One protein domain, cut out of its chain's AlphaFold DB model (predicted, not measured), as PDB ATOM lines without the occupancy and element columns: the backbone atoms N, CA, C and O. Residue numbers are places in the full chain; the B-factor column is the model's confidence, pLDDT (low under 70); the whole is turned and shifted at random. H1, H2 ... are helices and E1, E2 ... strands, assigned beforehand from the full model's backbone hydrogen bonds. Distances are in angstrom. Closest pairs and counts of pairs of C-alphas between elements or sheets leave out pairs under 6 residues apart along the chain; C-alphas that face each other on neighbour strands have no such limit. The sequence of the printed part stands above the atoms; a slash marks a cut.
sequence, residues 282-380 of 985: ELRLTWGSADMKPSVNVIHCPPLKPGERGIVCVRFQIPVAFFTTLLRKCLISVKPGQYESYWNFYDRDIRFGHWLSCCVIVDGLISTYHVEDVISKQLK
ATOM      1  N   GLU A 282     -33.774  54.526  -3.075       96.50
ATOM      2  CA  GLU A 282     -33.754  54.681  -1.623       96.50
ATOM      3  C   GLU A 282     -34.721  53.706  -0.954       96.50
ATOM      4  O   GLU A 282     -35.891  53.622  -1.327       96.50
ATOM      5  N   LEU A 283     -34.262  53.015   0.086       97.44
ATOM      6  CA  LEU A 283     -35.112  52.292   1.021       97.44
ATOM      7  C   LEU A 283     -35.450  53.222   2.195       97.44
ATOM      8  O   LEU A 283     -34.582  53.560   3.001       97.44
ATOM      9  N   ARG A 284     -36.711  53.656   2.290       97.81
ATOM     10  CA  ARG A 284     -37.189  54.586   3.326       97.81
ATOM     11  C   ARG A 284     -38.023  53.859   4.381       97.81
ATOM     12  O   ARG A 284     -38.915  53.077   4.039       97.81
ATOM     13  N   LEU A 285     -37.757  54.137   5.657       97.62
ATOM     14  CA  LEU A 285     -38.569  53.677   6.784       97.62
ATOM     15  C   LEU A 285     -39.966  54.299   6.686       97.62
ATOM     16  O   LEU A 285     -40.106  55.500   6.461       97.62
ATOM     17  N   THR A 286     -41.003  53.491   6.899       96.94
ATOM     18  CA  THR A 286     -42.400  53.962   6.908       96.94
ATOM     19  C   THR A 286     -43.123  53.718   8.229       96.94
ATOM     20  O   THR A 286     -44.034  54.469   8.566       96.94
ATOM     21  N   TRP A 287     -42.696  52.720   9.007       96.94
ATOM     22  CA  TRP A 287     -43.163  52.474  10.374       96.94
ATOM     23  C   TRP A 287     -42.140  51.616  11.126       96.94
ATOM     24  O   TRP A 287     -41.455  50.806  10.503       96.94
ATOM     25  N   GLY A 288     -42.063  51.744  12.451       94.69
ATOM     26  CA  GLY A 288     -41.278  50.844  13.298       94.69
ATOM     27  C   GLY A 288     -41.729  50.860  14.758       94.69
ATOM     28  O   GLY A 288     -42.292  51.855  15.224       94.69
ATOM     29  N   SER A 289     -41.467  49.772  15.486       95.44
ATOM     30  CA  SER A 289     -41.670  49.691  16.938       95.44
ATOM     31  C   SER A 289     -40.873  50.790  17.650       95.44
ATOM     32  O   SER A 289     -39.662  50.884  17.481       95.44
ATOM     33  N   ALA A 290     -41.529  51.599  18.489       91.25
ATOM     34  CA  ALA A 290     -40.970  52.853  19.023       91.25
ATOM     35  C   ALA A 290     -39.636  52.727  19.797       91.25
ATOM     36  O   ALA A 290     -38.866  53.691  19.853       91.25
ATOM     37  N   ASP A 291     -39.372  51.557  20.382       91.00
ATOM     38  CA  ASP A 291     -38.133  51.232  21.095       91.00
ATOM     39  C   ASP A 291     -36.976  50.800  20.167       91.00
ATOM     40  O   ASP A 291     -35.818  50.994  20.528       91.00
ATOM     41  N   MET A 292     -37.255  50.250  18.976       91.38
ATOM     42  CA  MET A 292     -36.237  49.810  18.008       91.38
ATOM     43  C   MET A 292     -36.119  50.820  16.864       91.38
ATOM     44  O   MET A 292     -36.866  50.785  15.885       91.38
ATOM     45  N   LYS A 293     -35.146  51.722  16.978       93.44
ATOM     46  CA  LYS A 293     -34.892  52.768  15.980       93.44
ATOM     47  C   LYS A 293     -33.780  52.323  15.027       93.44
ATOM     48  O   LYS A 293     -32.721  51.920  15.511       93.44
ATOM     49  N   PRO A 294     -33.953  52.388  13.695       95.62
ATOM     50  CA  PRO A 294     -32.822  52.247  12.789       95.62
ATOM     51  C   PRO A 294     -31.864  53.432  12.947       95.62
ATOM     52  O   PRO A 294     -32.276  54.526  13.335       95.62
ATOM     53  N   SER A 295     -30.586  53.234  12.625       95.06
ATOM     54  CA  SER A 295     -29.586  54.309  12.682       95.06
ATOM     55  C   SER A 295     -29.830  55.406  11.639       95.06
ATOM     56  O   SER A 295     -29.414  56.543  11.841       95.06
ATOM     57  N   VAL A 296     -30.498  55.075  10.526       96.75
ATOM     58  CA  VAL A 296     -30.900  56.016   9.471       96.75
ATOM     59  C   VAL A 296     -32.286  55.625   8.948       96.75
ATOM     60  O   VAL A 296     -32.551  54.449   8.717       96.75
ATOM     61  N   ASN A 297     -33.166  56.606   8.732       97.25
ATOM     62  CA  ASN A 297     -34.522  56.383   8.202       97.25
ATOM     63  C   ASN A 297     -34.577  56.270   6.665       97.25
ATOM     64  O   ASN A 297     -35.629  55.963   6.110       97.25
ATOM     65  N   VAL A 298     -33.468  56.555   5.979       97.25
ATOM     66  CA  VAL A 298     -33.311  56.501   4.521       97.25
ATOM     67  C   VAL A 298     -31.975  55.828   4.237       97.25
ATOM     68  O   VAL A 298     -30.957  56.228   4.798       97.25
ATOM     69  N   ILE A 299     -31.981  54.795   3.402       96.69
ATOM     70  CA  ILE A 299     -30.797  54.011   3.056       96.69
ATOM     71  C   ILE A 299     -30.686  53.999   1.533       96.69
ATOM     72  O   ILE A 299     -31.599  53.535   0.852       96.69
ATOM     73  N   HIS A 300     -29.582  54.511   0.989       95.50
ATOM     74  CA  HIS A 300     -29.332  54.456  -0.449       95.50
ATOM     75  C   HIS A 300     -28.987  53.020  -0.856       95.50
ATOM     76  O   HIS A 300     -28.049  52.417  -0.334       95.50
ATOM     77  N   CYS A 301     -29.759  52.472  -1.786       94.69
ATOM     78  CA  CYS A 301     -29.537  51.150  -2.349       94.69
ATOM     79  C   CYS A 301     -28.496  51.224  -3.477       94.69
ATOM     80  O   CYS A 301     -28.451  52.227  -4.199       94.69
ATOM     81  N   PRO A 302     -27.694  50.167  -3.694       91.69
ATOM     82  CA  PRO A 302     -26.894  50.069  -4.909       91.69
ATOM     83  C   PRO A 302     -27.816  50.067  -6.145       91.69
ATOM     84  O   PRO A 302     -28.909  49.494  -6.083       91.69
ATOM     85  N   PRO A 303     -27.412  50.684  -7.270       87.00
ATOM     86  CA  PRO A 303     -28.175  50.605  -8.510       87.00
ATOM     87  C   PRO A 303     -28.128  49.173  -9.062       87.00
ATOM     88  O   PRO A 303     -27.051  48.633  -9.310       87.00
ATOM     89  N   LEU A 304     -29.302  48.575  -9.267       83.31
ATOM     90  CA  LEU A 304     -29.489  47.227  -9.814       83.31
ATOM     91  C   LEU A 304     -30.256  47.314 -11.140       83.31
ATOM     92  O   LEU A 304     -31.204  48.094 -11.260       83.31
ATOM     93  N   LYS A 305     -29.881  46.501 -12.130       83.88
ATOM     94  CA  LYS A 305     -30.696  46.283 -13.337       83.88
ATOM     95  C   LYS A 305     -31.859  45.323 -13.027       83.88
ATOM     96  O   LYS A 305     -31.793  44.582 -12.047       83.88
ATOM     97  N   PRO A 306     -32.915  45.270 -13.860       80.81
ATOM     98  CA  PRO A 306     -33.923  44.213 -13.770       80.81
ATOM     99  C   PRO A 306     -33.272  42.818 -13.778       80.81
ATOM    100  O   PRO A 306     -32.405  42.556 -14.609       80.81
ATOM    101  N   GLY A 307     -33.667  41.956 -12.836       86.62
ATOM    102  CA  GLY A 307     -33.075  40.627 -12.613       86.62
ATOM    103  C   GLY A 307     -31.822  40.608 -11.720       86.62
ATOM    104  O   GLY A 307     -31.470  39.559 -11.186       86.62
ATOM    105  N   GLU A 308     -31.156  41.746 -11.482       90.88
ATOM    106  CA  GLU A 308     -29.992  41.791 -10.586       90.88
ATOM    107  C   GLU A 308     -30.414  41.791  -9.110       90.88
ATOM    108  O   GLU A 308     -31.329  42.499  -8.688       90.88
ATOM    109  N   ARG A 309     -29.701  40.999  -8.304       90.56
ATOM    110  CA  ARG A 309     -29.881  40.901  -6.851       90.56
ATOM    111  C   ARG A 309     -28.836  41.759  -6.138       90.56
ATOM    112  O   ARG A 309     -27.682  41.802  -6.555       90.56
ATOM    113  N   GLY A 310     -29.219  42.393  -5.032       89.06
ATOM    114  CA  GLY A 310     -28.321  43.203  -4.208       89.06
ATOM    115  C   GLY A 310     -28.595  43.046  -2.716       89.06
ATOM    116  O   GLY A 310     -29.669  42.604  -2.312       89.06
ATOM    117  N   ILE A 311     -27.610  43.414  -1.898       91.12
ATOM    118  CA  ILE A 311     -27.678  43.349  -0.434       91.12
ATOM    119  C   ILE A 311     -27.870  44.765   0.108       91.12
ATOM    120  O   ILE A 311     -27.129  45.678  -0.256       91.12
ATOM    121  N   VAL A 312     -28.837  44.940   1.011       92.19
ATOM    122  CA  VAL A 312     -29.061  46.189   1.753       92.19
ATOM    123  C   VAL A 312     -28.888  45.897   3.241       92.19
ATOM    124  O   VAL A 312     -29.509  44.981   3.777       92.19
ATOM    125  N   CYS A 313     -28.027  46.660   3.914       92.69
ATOM    126  CA  CYS A 313     -27.776  46.519   5.348       92.69
ATOM    127  C   CYS A 313     -28.557  47.583   6.125       92.69
ATOM    128  O   CYS A 313     -28.450  48.773   5.830       92.69
ATOM    129  N   VAL A 314     -29.312  47.152   7.136       94.25
ATOM    130  CA  VAL A 314     -30.063  48.028   8.043       94.25
ATOM    131  C   VAL A 314     -29.483  47.851   9.445       94.25
ATOM    132  O   VAL A 314     -29.643  46.794  10.054       94.25
ATOM    133  N   ARG A 315     -28.786  48.869   9.965       93.81
ATOM    134  CA  ARG A 315     -28.293  48.872  11.352       93.81
ATOM    135  C   ARG A 315     -29.396  49.412  12.274       93.81
ATOM    136  O   ARG A 315     -29.954  50.479  12.013       93.81
ATOM    137  N   PHE A 316     -29.692  48.699  13.359       94.00
ATOM    138  CA  PHE A 316     -30.657  49.116  14.383       94.00
ATOM    139  C   PHE A 316     -29.954  49.472  15.697       94.00
ATOM    140  O   PHE A 316     -28.938  48.877  16.058       94.00
ATOM    141  N   GLN A 317     -30.510  50.439  16.425       92.12
ATOM    142  CA  GLN A 317     -30.177  50.683  17.824       92.12
ATOM    143  C   GLN A 317     -30.902  49.645  18.687       92.12
ATOM    144  O   GLN A 317     -32.111  49.447  18.550       92.12
ATOM    145  N   ILE A 318     -30.155  48.977  19.568       85.88
ATOM    146  CA  ILE A 318     -30.693  47.964  20.484       85.88
ATOM    147  C   ILE A 318     -31.619  48.657  21.506       85.88
ATOM    148  O   ILE A 318     -31.224  49.685  22.064       85.88
ATOM    149  N   PRO A 319     -32.828  48.124  21.781       85.38
ATOM    150  CA  PRO A 319     -33.803  48.744  22.681       85.38
ATOM    151  C   PRO A 319     -33.370  48.648  24.156       85.38
ATOM    152  O   PRO A 319     -33.789  47.763  24.900       85.38
ATOM    153  N   VAL A 320     -32.514  49.572  24.596       84.81
ATOM    154  CA  VAL A 320     -31.992  49.637  25.971       84.81
ATOM    155  C   VAL A 320     -32.910  50.424  26.916       84.81
ATOM    156  O   VAL A 320     -33.186  51.606  26.713       84.81
ATOM    157  N   ALA A 321     -33.346  49.782  27.998       74.38
ATOM    158  CA  ALA A 321     -33.982  50.420  29.143       74.38
ATOM    159  C   ALA A 321     -32.929  50.755  30.213       74.38
ATOM    160  O   ALA A 321     -32.402  49.881  30.904       74.38
ATOM    161  N   PHE A 322     -32.651  52.047  30.385       68.56
ATOM    162  CA  PHE A 322     -31.833  52.541  31.490       68.56
ATOM    163  C   PHE A 322     -32.635  52.533  32.798       68.56
ATOM    164  O   PHE A 322     -33.353  53.483  33.105       68.56
ATOM    165  N   PHE A 323     -32.487  51.474  33.596       58.81
ATOM    166  CA  PHE A 323     -32.997  51.449  34.966       58.81
ATOM    167  C   PHE A 323     -32.032  52.178  35.908       58.81
ATOM    168  O   PHE A 323     -31.041  51.620  36.380       58.81
ATOM    169  N   THR A 324     -32.336  53.440  36.217       47.31
ATOM    170  CA  THR A 324     -31.637  54.230  37.245       47.31
ATOM    171  C   THR A 324     -32.089  53.837  38.655       47.31
ATOM    172  O   THR A 324     -32.697  54.625  39.380       47.31
ATOM    173  N   THR A 325     -31.806  52.598  39.054       47.72
ATOM    174  CA  THR A 325     -32.004  52.123  40.431       47.72
ATOM    175  C   THR A 325     -31.007  52.825  41.366       47.72
ATOM    176  O   THR A 325     -29.847  53.009  40.999       47.72
ATOM    177  N   LEU A 326     -31.417  53.200  42.588       52.78
ATOM    178  CA  LEU A 326     -30.630  54.065  43.497       52.78
ATOM    179  C   LEU A 326     -29.210  53.561  43.861       52.78
ATOM    180  O   LEU A 326     -28.403  54.330  44.381       52.78
ATOM    181  N   LEU A 327     -28.882  52.293  43.605       51.16
ATOM    182  CA  LEU A 327     -27.671  51.611  44.082       51.16
ATOM    183  C   LEU A 327     -26.446  51.715  43.145       51.16
ATOM    184  O   LEU A 327     -25.600  50.825  43.145       51.16
ATOM    185  N   ARG A 328     -26.330  52.795  42.355       50.97
ATOM    186  CA  ARG A 328     -25.192  53.151  41.460       50.97
ATOM    187  C   ARG A 328     -24.766  52.139  40.378       50.97
ATOM    188  O   ARG A 328     -24.062  52.539  39.455       50.97
ATOM    189  N   LYS A 329     -25.188  50.876  40.428       55.44
ATOM    190  CA  LYS A 329     -24.991  49.900  39.349       55.44
ATOM    191  C   LYS A 329     -25.972  50.189  38.213       55.44
ATOM    192  O   LYS A 329     -27.130  49.783  38.276       55.44
ATOM    193  N   CYS A 330     -25.511  50.883  37.173       48.84
ATOM    194  CA  CYS A 330     -26.250  51.002  35.919       48.84
ATOM    195  C   CYS A 330     -26.345  49.627  35.251       48.84
ATOM    196  O   CYS A 330     -25.408  49.193  34.586       48.84
ATOM    197  N   LEU A 331     -27.475  48.944  35.424       58.88
ATOM    198  CA  LEU A 331     -27.809  47.762  34.638       58.88
ATOM    199  C   LEU A 331     -28.423  48.231  33.316       58.88
ATOM    200  O   LEU A 331     -29.525  48.785  33.299       58.88
ATOM    201  N   ILE A 332     -27.708  48.017  32.210       66.19
ATOM    202  CA  ILE A 332     -28.271  48.176  30.865       66.19
ATOM    203  C   ILE A 332     -29.169  46.962  30.619       66.19
ATOM    204  O   ILE A 332     -28.726  45.927  30.128       66.19
ATOM    205  N   SER A 333     -30.437  47.079  31.008       72.44
ATOM    206  CA  SER A 333     -31.451  46.084  30.678       72.44
ATOM    207  C   SER A 333     -31.857  46.297  29.226       72.44
ATOM    208  O   SER A 333     -32.480  47.304  28.891       72.44
ATOM    209  N   VAL A 334     -31.492  45.378  28.337       81.38
ATOM    210  CA  VAL A 334     -32.113  45.346  27.010       81.38
ATOM    211  C   VAL A 334     -33.554  44.879  27.194       81.38
ATOM    212  O   VAL A 334     -33.796  43.883  27.875       81.38
ATOM    213  N   LYS A 335     -34.519  45.601  26.618       87.56
ATOM    214  CA  LYS A 335     -35.920  45.179  26.645       87.56
ATOM    215  C   LYS A 335     -36.071  43.893  25.817       87.56
ATOM    216  O   LYS A 335     -35.767  43.934  24.622       87.56
ATOM    217  N   PRO A 336     -36.555  42.778  26.393       89.56
ATOM    218  CA  PRO A 336     -37.004  41.652  25.589       89.56
ATOM    219  C   PRO A 336     -38.213  42.049  24.743       89.56
ATOM    220  O   PRO A 336     -39.075  42.808  25.199       89.56
ATOM    221  N   GLY A 337     -38.322  41.486  23.543       92.12
ATOM    222  CA  GLY A 337     -39.517  41.654  22.725       92.12
ATOM    223  C   GLY A 337     -39.345  41.326  21.249       92.12
ATOM    224  O   GLY A 337     -38.238  41.155  20.740       92.12
ATOM    225  N   GLN A 338     -40.482  41.276  20.559       93.81
ATOM    226  CA  GLN A 338     -40.562  41.288  19.104       93.81
ATOM    227  C   GLN A 338     -40.673  42.740  18.626       93.81
ATOM    228  O   GLN A 338     -41.581  43.473  19.026       93.81
ATOM    229  N   TYR A 339     -39.752  43.151  17.761       95.56
ATOM    230  CA  TYR A 339     -39.678  44.494  17.202       95.56
ATOM    231  C   TYR A 339     -39.810  44.431  15.687       95.56
ATOM    232  O   TYR A 339     -39.139  43.643  15.029       95.56
ATOM    233  N   GLU A 340     -40.664  45.274  15.118       96.25
ATOM    234  CA  GLU A 340     -40.971  45.252  13.691       96.25
ATOM    235  C   GLU A 340     -40.654  46.603  13.056       96.25
ATOM    236  O   GLU A 340     -40.793  47.653  13.684       96.25
ATOM    237  N   SER A 341     -40.226  46.587  11.795       96.62
ATOM    238  CA  SER A 341     -40.068  47.788  10.979       96.62
ATOM    239  C   SER A 341     -40.452  47.520   9.526       96.62
ATOM    240  O   SER A 341     -40.105  46.487   8.956       96.62
ATOM    241  N   TYR A 342     -41.176  48.467   8.930       97.19
ATOM    242  CA  TYR A 342     -41.671  48.387   7.560       97.19
ATOM    243  C   TYR A 342     -41.050  49.481   6.701       97.19
ATOM    244  O   TYR A 342     -41.138  50.676   7.012       97.19
ATOM    245  N   TRP A 343     -40.477  49.066   5.581       97.88
ATOM    246  CA  TRP A 343     -39.706  49.900   4.668       97.88
ATOM    247  C   TRP A 343     -40.295  49.843   3.260       97.88
ATOM    248  O   TRP A 343     -40.973  48.880   2.895       97.88
ATOM    249  N   ASN A 344     -40.047  50.873   2.457       97.56
ATOM    250  CA  ASN A 344     -40.481  50.937   1.064       97.56
ATOM    251  C   ASN A 344     -39.375  51.494   0.170       97.56
ATOM    252  O   ASN A 344     -38.656  52.405   0.582       97.56
ATOM    253  N   PHE A 345     -39.271  50.968  -1.050       96.00
ATOM    254  CA  PHE A 345     -38.356  51.484  -2.061       96.00
ATOM    255  C   PHE A 345     -38.942  52.709  -2.771       96.00
ATOM    256  O   PHE A 345     -40.147  52.779  -3.028       96.00
ATOM    257  N   TYR A 346     -38.071  53.659  -3.098       95.62
ATOM    258  CA  TYR A 346     -38.357  54.884  -3.834       95.62
ATOM    259  C   TYR A 346     -37.295  55.082  -4.927       95.62
ATOM    260  O   TYR A 346     -36.106  54.977  -4.637       95.62
ATOM    261  N   ASP A 347     -37.701  55.402  -6.158       93.44
ATOM    262  CA  ASP A 347     -36.828  56.003  -7.183       93.44
ATOM    263  C   ASP A 347     -37.385  57.392  -7.499       93.44
ATOM    264  O   ASP A 347     -38.574  57.519  -7.793       93.44
ATOM    265  N   ARG A 348     -36.558  58.441  -7.406       90.94
ATOM    266  CA  ARG A 348     -36.961  59.845  -7.665       90.94
ATOM    267  C   ARG A 348     -38.248  60.254  -6.924       90.94
ATOM    268  O   ARG A 348     -39.177  60.789  -7.523       90.94
ATOM    269  N   ASP A 349     -38.326  59.919  -5.634       94.38
ATOM    270  CA  ASP A 349     -39.504  60.087  -4.761       94.38
ATOM    271  C   ASP A 349     -40.777  59.301  -5.161       94.38
ATOM    272  O   ASP A 349     -41.780  59.343  -4.444       94.38
ATOM    273  N   ILE A 350     -40.740  58.494  -6.225       94.31
ATOM    274  CA  ILE A 350     -41.823  57.582  -6.606       94.31
ATOM    275  C   ILE A 350     -41.631  56.246  -5.881       94.31
ATOM    276  O   ILE A 350     -40.673  55.514  -6.131       94.31
ATOM    277  N   ARG A 351     -42.570  55.904  -4.989       95.38
ATOM    278  CA  ARG A 351     -42.605  54.597  -4.314       95.38
ATOM    279  C   ARG A 351     -42.819  53.471  -5.330       95.38
ATOM    280  O   ARG A 351     -43.778  53.527  -6.099       95.38
ATOM    281  N   PHE A 352     -42.015  52.413  -5.253       93.94
ATOM    282  CA  PHE A 352     -42.173  51.207  -6.069       93.94
ATOM    283  C   PHE A 352     -41.965  49.915  -5.263       93.94
ATOM    284  O   PHE A 352     -41.573  49.941  -4.096       93.94
ATOM    285  N   GLY A 353     -42.253  48.776  -5.901       91.56
ATOM    286  CA  GLY A 353     -42.074  47.446  -5.320       91.56
ATOM    287  C   GLY A 353     -43.047  47.111  -4.185       91.56
ATOM    288  O   GLY A 353     -44.043  47.799  -3.942       91.56
ATOM    289  N   HIS A 354     -42.755  46.014  -3.490       93.81
ATOM    290  CA  HIS A 354     -43.444  45.635  -2.259       93.81
ATOM    291  C   HIS A 354     -42.805  46.312  -1.040       93.81
ATOM    292  O   HIS A 354     -41.647  46.731  -1.068       93.81
ATOM    293  N   TRP A 355     -43.562  46.386   0.057       93.69
ATOM    294  CA  TRP A 355     -42.993  46.678   1.371       93.69
ATOM    295  C   TRP A 355     -41.978  45.602   1.788       93.69
ATOM    296  O   TRP A 355     -42.191  44.415   1.536       93.69
ATOM    297  N   LEU A 356     -40.905  46.004   2.467       94.81
ATOM    298  CA  LEU A 356     -40.051  45.083   3.217       94.81
ATOM    299  C   LEU A 356     -40.449  45.135   4.690       94.81
ATOM    300  O   LEU A 356     -40.478  46.213   5.283       94.81
ATOM    301  N   SER A 357     -40.746  43.974   5.271       95.38
ATOM    302  CA  SER A 357     -40.942  43.809   6.713       95.38
ATOM    303  C   SER A 357     -39.680  43.215   7.325       95.38
ATOM    304  O   SER A 357     -39.190  42.188   6.862       95.38
ATOM    305  N   CYS A 358     -39.167  43.853   8.370       93.94
ATOM    306  CA  CYS A 358     -38.043  43.383   9.163       93.94
ATOM    307  C   CYS A 358     -38.533  43.155  10.596       93.94
ATOM    308  O   CYS A 358     -38.874  44.111  11.294       93.94
ATOM    309  N   CYS A 359     -38.586  41.887  11.007       94.25
ATOM    310  CA  CYS A 359     -38.908  41.470  12.368       94.25
ATOM    311  C   CYS A 359     -37.619  41.042  13.081       94.25
ATOM    312  O   CYS A 359     -36.859  40.226  12.559       94.25
ATOM    313  N   VAL A 360     -37.374  41.613  14.257       91.62
ATOM    314  CA  VAL A 360     -36.212  41.363  15.110       91.62
ATOM    315  C   VAL A 360     -36.728  40.913  16.470       91.62
ATOM    316  O   VAL A 360     -37.402  41.668  17.168       91.62
ATOM    317  N   ILE A 361     -36.416  39.676  16.845       91.12
ATOM    318  CA  ILE A 361     -36.699  39.148  18.180       91.12
ATOM    319  C   ILE A 361     -35.457  39.388  19.036       91.12
ATOM    320  O   ILE A 361     -34.349  39.018  18.650       91.12
ATOM    321  N   VAL A 362     -35.646  40.041  20.179       88.31
ATOM    322  CA  VAL A 362     -34.603  40.275  21.177       88.31
ATOM    323  C   VAL A 362     -34.947  39.445  22.405       88.31
ATOM    324  O   VAL A 362     -35.894  39.758  23.132       88.31
ATOM    325  N   ASP A 363     -34.188  38.375  22.621       85.62
ATOM    326  CA  ASP A 363     -34.372  37.489  23.767       85.62
ATOM    327  C   ASP A 363     -33.951  38.184  25.070       85.62
ATOM    328  O   ASP A 363     -32.902  38.826  25.148       85.62
ATOM    329  N   GLY A 364     -34.734  37.996  26.137       74.69
ATOM    330  CA  GLY A 364     -34.450  38.563  27.466       74.69
ATOM    331  C   GLY A 364     -33.221  37.982  28.165       74.69
ATOM    332  O   GLY A 364     -32.839  38.459  29.226       74.69
ATOM    333  N   LEU A 365     -32.585  36.980  27.556       57.16
ATOM    334  CA  LEU A 365     -31.368  36.318  28.029       57.16
ATOM    335  C   LEU A 365     -30.089  37.103  27.689       57.16
ATOM    336  O   LEU A 365     -28.990  36.543  27.702       57.16
ATOM    337  N   ILE A 366     -30.206  38.402  27.395       52.69
ATOM    338  CA  ILE A 366     -29.051  39.298  27.358       52.69
ATOM    339  C   ILE A 366     -28.544  39.467  28.790       52.69
ATOM    340  O   ILE A 366     -29.014  40.300  29.564       52.69
ATOM    341  N   SER A 367     -27.566  38.609  29.092       48.09
ATOM    342  CA  SER A 367     -26.629  38.663  30.208       48.09
ATOM    343  C   SER A 367     -26.354  40.090  30.668       48.09
ATOM    344  O   SER A 367     -26.219  41.007  29.854       48.09
ATOM    345  N   THR A 368     -26.149  40.245  31.973       44.75
ATOM    346  CA  THR A 368     -25.611  41.444  32.620       44.75
ATOM    347  C   THR A 368     -24.197  41.748  32.112       44.75
ATOM    348  O   THR A 368     -23.201  41.507  32.789       44.75
ATOM    349  N   TYR A 369     -24.098  42.293  30.895       46.19
ATOM    350  CA  TYR A 369     -22.867  42.846  30.347       46.19
ATOM    351  C   TYR A 369     -22.298  43.814  31.378       46.19
ATOM    352  O   TYR A 369     -22.941  44.812  31.713       46.19
ATOM    353  N   HIS A 370     -21.115  43.497  31.909       49.66
ATOM    354  CA  HIS A 370     -20.485  44.315  32.933       49.66
ATOM    355  C   HIS A 370     -20.131  45.666  32.310       49.66
ATOM    356  O   HIS A 370     -19.148  45.817  31.585       49.66
ATOM    357  N   VAL A 371     -20.995  46.653  32.568       47.78
ATOM    358  CA  VAL A 371     -20.957  47.977  31.928       47.78
ATOM    359  C   VAL A 371     -19.639  48.697  32.232       47.78
ATOM    360  O   VAL A 371     -19.242  49.590  31.496       47.78
ATOM    361  N   GLU A 372     -18.914  48.236  33.251       47.97
ATOM    362  CA  GLU A 372     -17.521  48.554  33.557       47.97
ATOM    363  C   GLU A 372     -16.573  48.504  32.353       47.97
ATOM    364  O   GLU A 372     -15.683  49.343  32.312       47.97
ATOM    365  N   ASP A 373     -16.735  47.622  31.358       48.66
ATOM    366  CA  ASP A 373     -15.803  47.594  30.213       48.66
ATOM    367  C   ASP A 373     -16.082  48.735  29.207       48.66
ATOM    368  O   ASP A 373     -15.162  49.372  28.689       48.66
ATOM    369  N   VAL A 374     -17.360  49.088  29.013       49.34
ATOM    370  CA  VAL A 374     -17.782  50.261  28.219       49.34
ATOM    371  C   VAL A 374     -17.479  51.562  28.972       49.34
ATOM    372  O   VAL A 374     -16.934  52.503  28.396       49.34
ATOM    373  N   ILE A 375     -17.761  51.601  30.277       45.41
ATOM    374  CA  ILE A 375     -17.463  52.725  31.173       45.41
ATOM    375  C   ILE A 375     -15.953  52.932  31.299       45.41
ATOM    376  O   ILE A 375     -15.515  54.073  31.265       45.41
ATOM    377  N   SER A 376     -15.135  51.877  31.371       49.84
ATOM    378  CA  SER A 376     -13.670  52.002  31.427       49.84
ATOM    379  C   SER A 376     -13.087  52.541  30.126       49.84
ATOM    380  O   SER A 376     -12.126  53.307  30.167       49.84
ATOM    381  N   LYS A 377     -13.663  52.184  28.971       48.94
ATOM    382  CA  LYS A 377     -13.288  52.772  27.675       48.94
ATOM    383  C   LYS A 377     -13.686  54.255  27.616       48.94
ATOM    384  O   LYS A 377     -12.833  55.088  27.326       48.94
ATOM    385  N   GLN A 378     -14.914  54.603  28.008       45.84
ATOM    386  CA  GLN A 378     -15.389  55.996  28.069       45.84
ATOM    387  C   GLN A 378     -14.607  56.866  29.080       45.84
ATOM    388  O   GLN A 378     -14.203  57.979  28.746       45.84
ATOM    389  N   LEU A 379     -14.308  56.367  30.289       43.72
ATOM    390  CA  LEU A 379     -13.496  57.098  31.275       43.72
ATOM    391  C   LEU A 379     -12.060  57.319  30.791       43.72
ATOM    392  O   LEU A 379     -11.506  58.385  31.041       43.72
ATOM    393  N   LYS A 380     -11.452  56.346  30.098       51.00
ATOM    394  CA  LYS A 380     -10.102  56.505  29.534       51.00
ATOM    395  C   LYS A 380     -10.060  57.575  28.441       51.00
ATOM    396  O   LYS A 380      -9.111  58.353  28.420       51.00
TER     397      LYS A 380
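Overview. This is residues 282 to 380 of the 985 residues of an uncharacterized protein of Asbolus verrucosus (UniProt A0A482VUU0). A long, strongly twisted antiparallel sheet is built on the long hairpin E5 and E6, with the short strands E1 and E2 side by side next to the later part of E5. At the other end of E5 a small separate hairpin, E3 and E4, extends the length, and beyond E6 the final helix H1 sticks out with residues 373 to 380, while residues 304 to 309 of the link from E2 to E3 stick out as a loop. The printed part has 99 residues, with six named strands and one named helix in the order E1 E2 E3 E4 E5 E6 H1; the larger sheet has the order E2 E1 E5 E6, and the class is mostly strand. The whole is loose, with a radius of gyration of the C-alphas of 18.1 A, and elongated, spanning 57 by 30 by 22 A.

Along the chain. E5 is residues 337 to 347, 33.3 A long, beginning at C-alpha 337 (-39.517, 41.654, 22.725). E6, residues 350 to 362, is 33.5 A long. E1 is residues 282 to 288, 17.1 A, beginning at C-alpha 282 (-33.754, 54.681, -1.623), and E2 is residues 298 to 300, 6.7 A. E3 is residues 320 to 323, 9.2 A, and E4 is residues 331 to 334, 9.1 A. H1, residues 372 to 380, is 11.6 A long and ends at C-alpha 380 (-10.102, 56.505, 29.534).

Arrangement. The hairpin E5 and E6 is antiparallel at 162 degrees, with N 339 and O 360 2.8 A apart, within hydrogen-bond range. E6 bends by 71 degrees at residue 353. E1 is antiparallel to E5 at 147 degrees, with N 284 and O 344 2.9 A apart. E1 and E2 form a hairpin at 154 degrees, with N 283 and O 299 2.8 A apart. E2 and E6 are the edge strands. E4 runs on into E5 across residues 335 and 336, at 58 degrees. E3 and E4 form an antiparallel hairpin at 145 degrees, with N 321 and O 333 2.8 A apart. H1 is not on the larger sheet, and it is apart from E3 and E4, among others. In H1 every O i to N i+4 pair is within hydrogen-bond range.

Size, cuts and confidence. The C-alphas of Pro 306 and Leu 327, the two farthest apart, are 58.7 A apart. The printed part has no cut. The link from E2 to E3, residues 301 to 319, is long; those from E4 to E5 and from E5 to E6 are tight. The mean pLDDT of the printed part is 80.8; it is under 70 at residues 322 to 332 and 365 to 380, and H1 has a mean of 48.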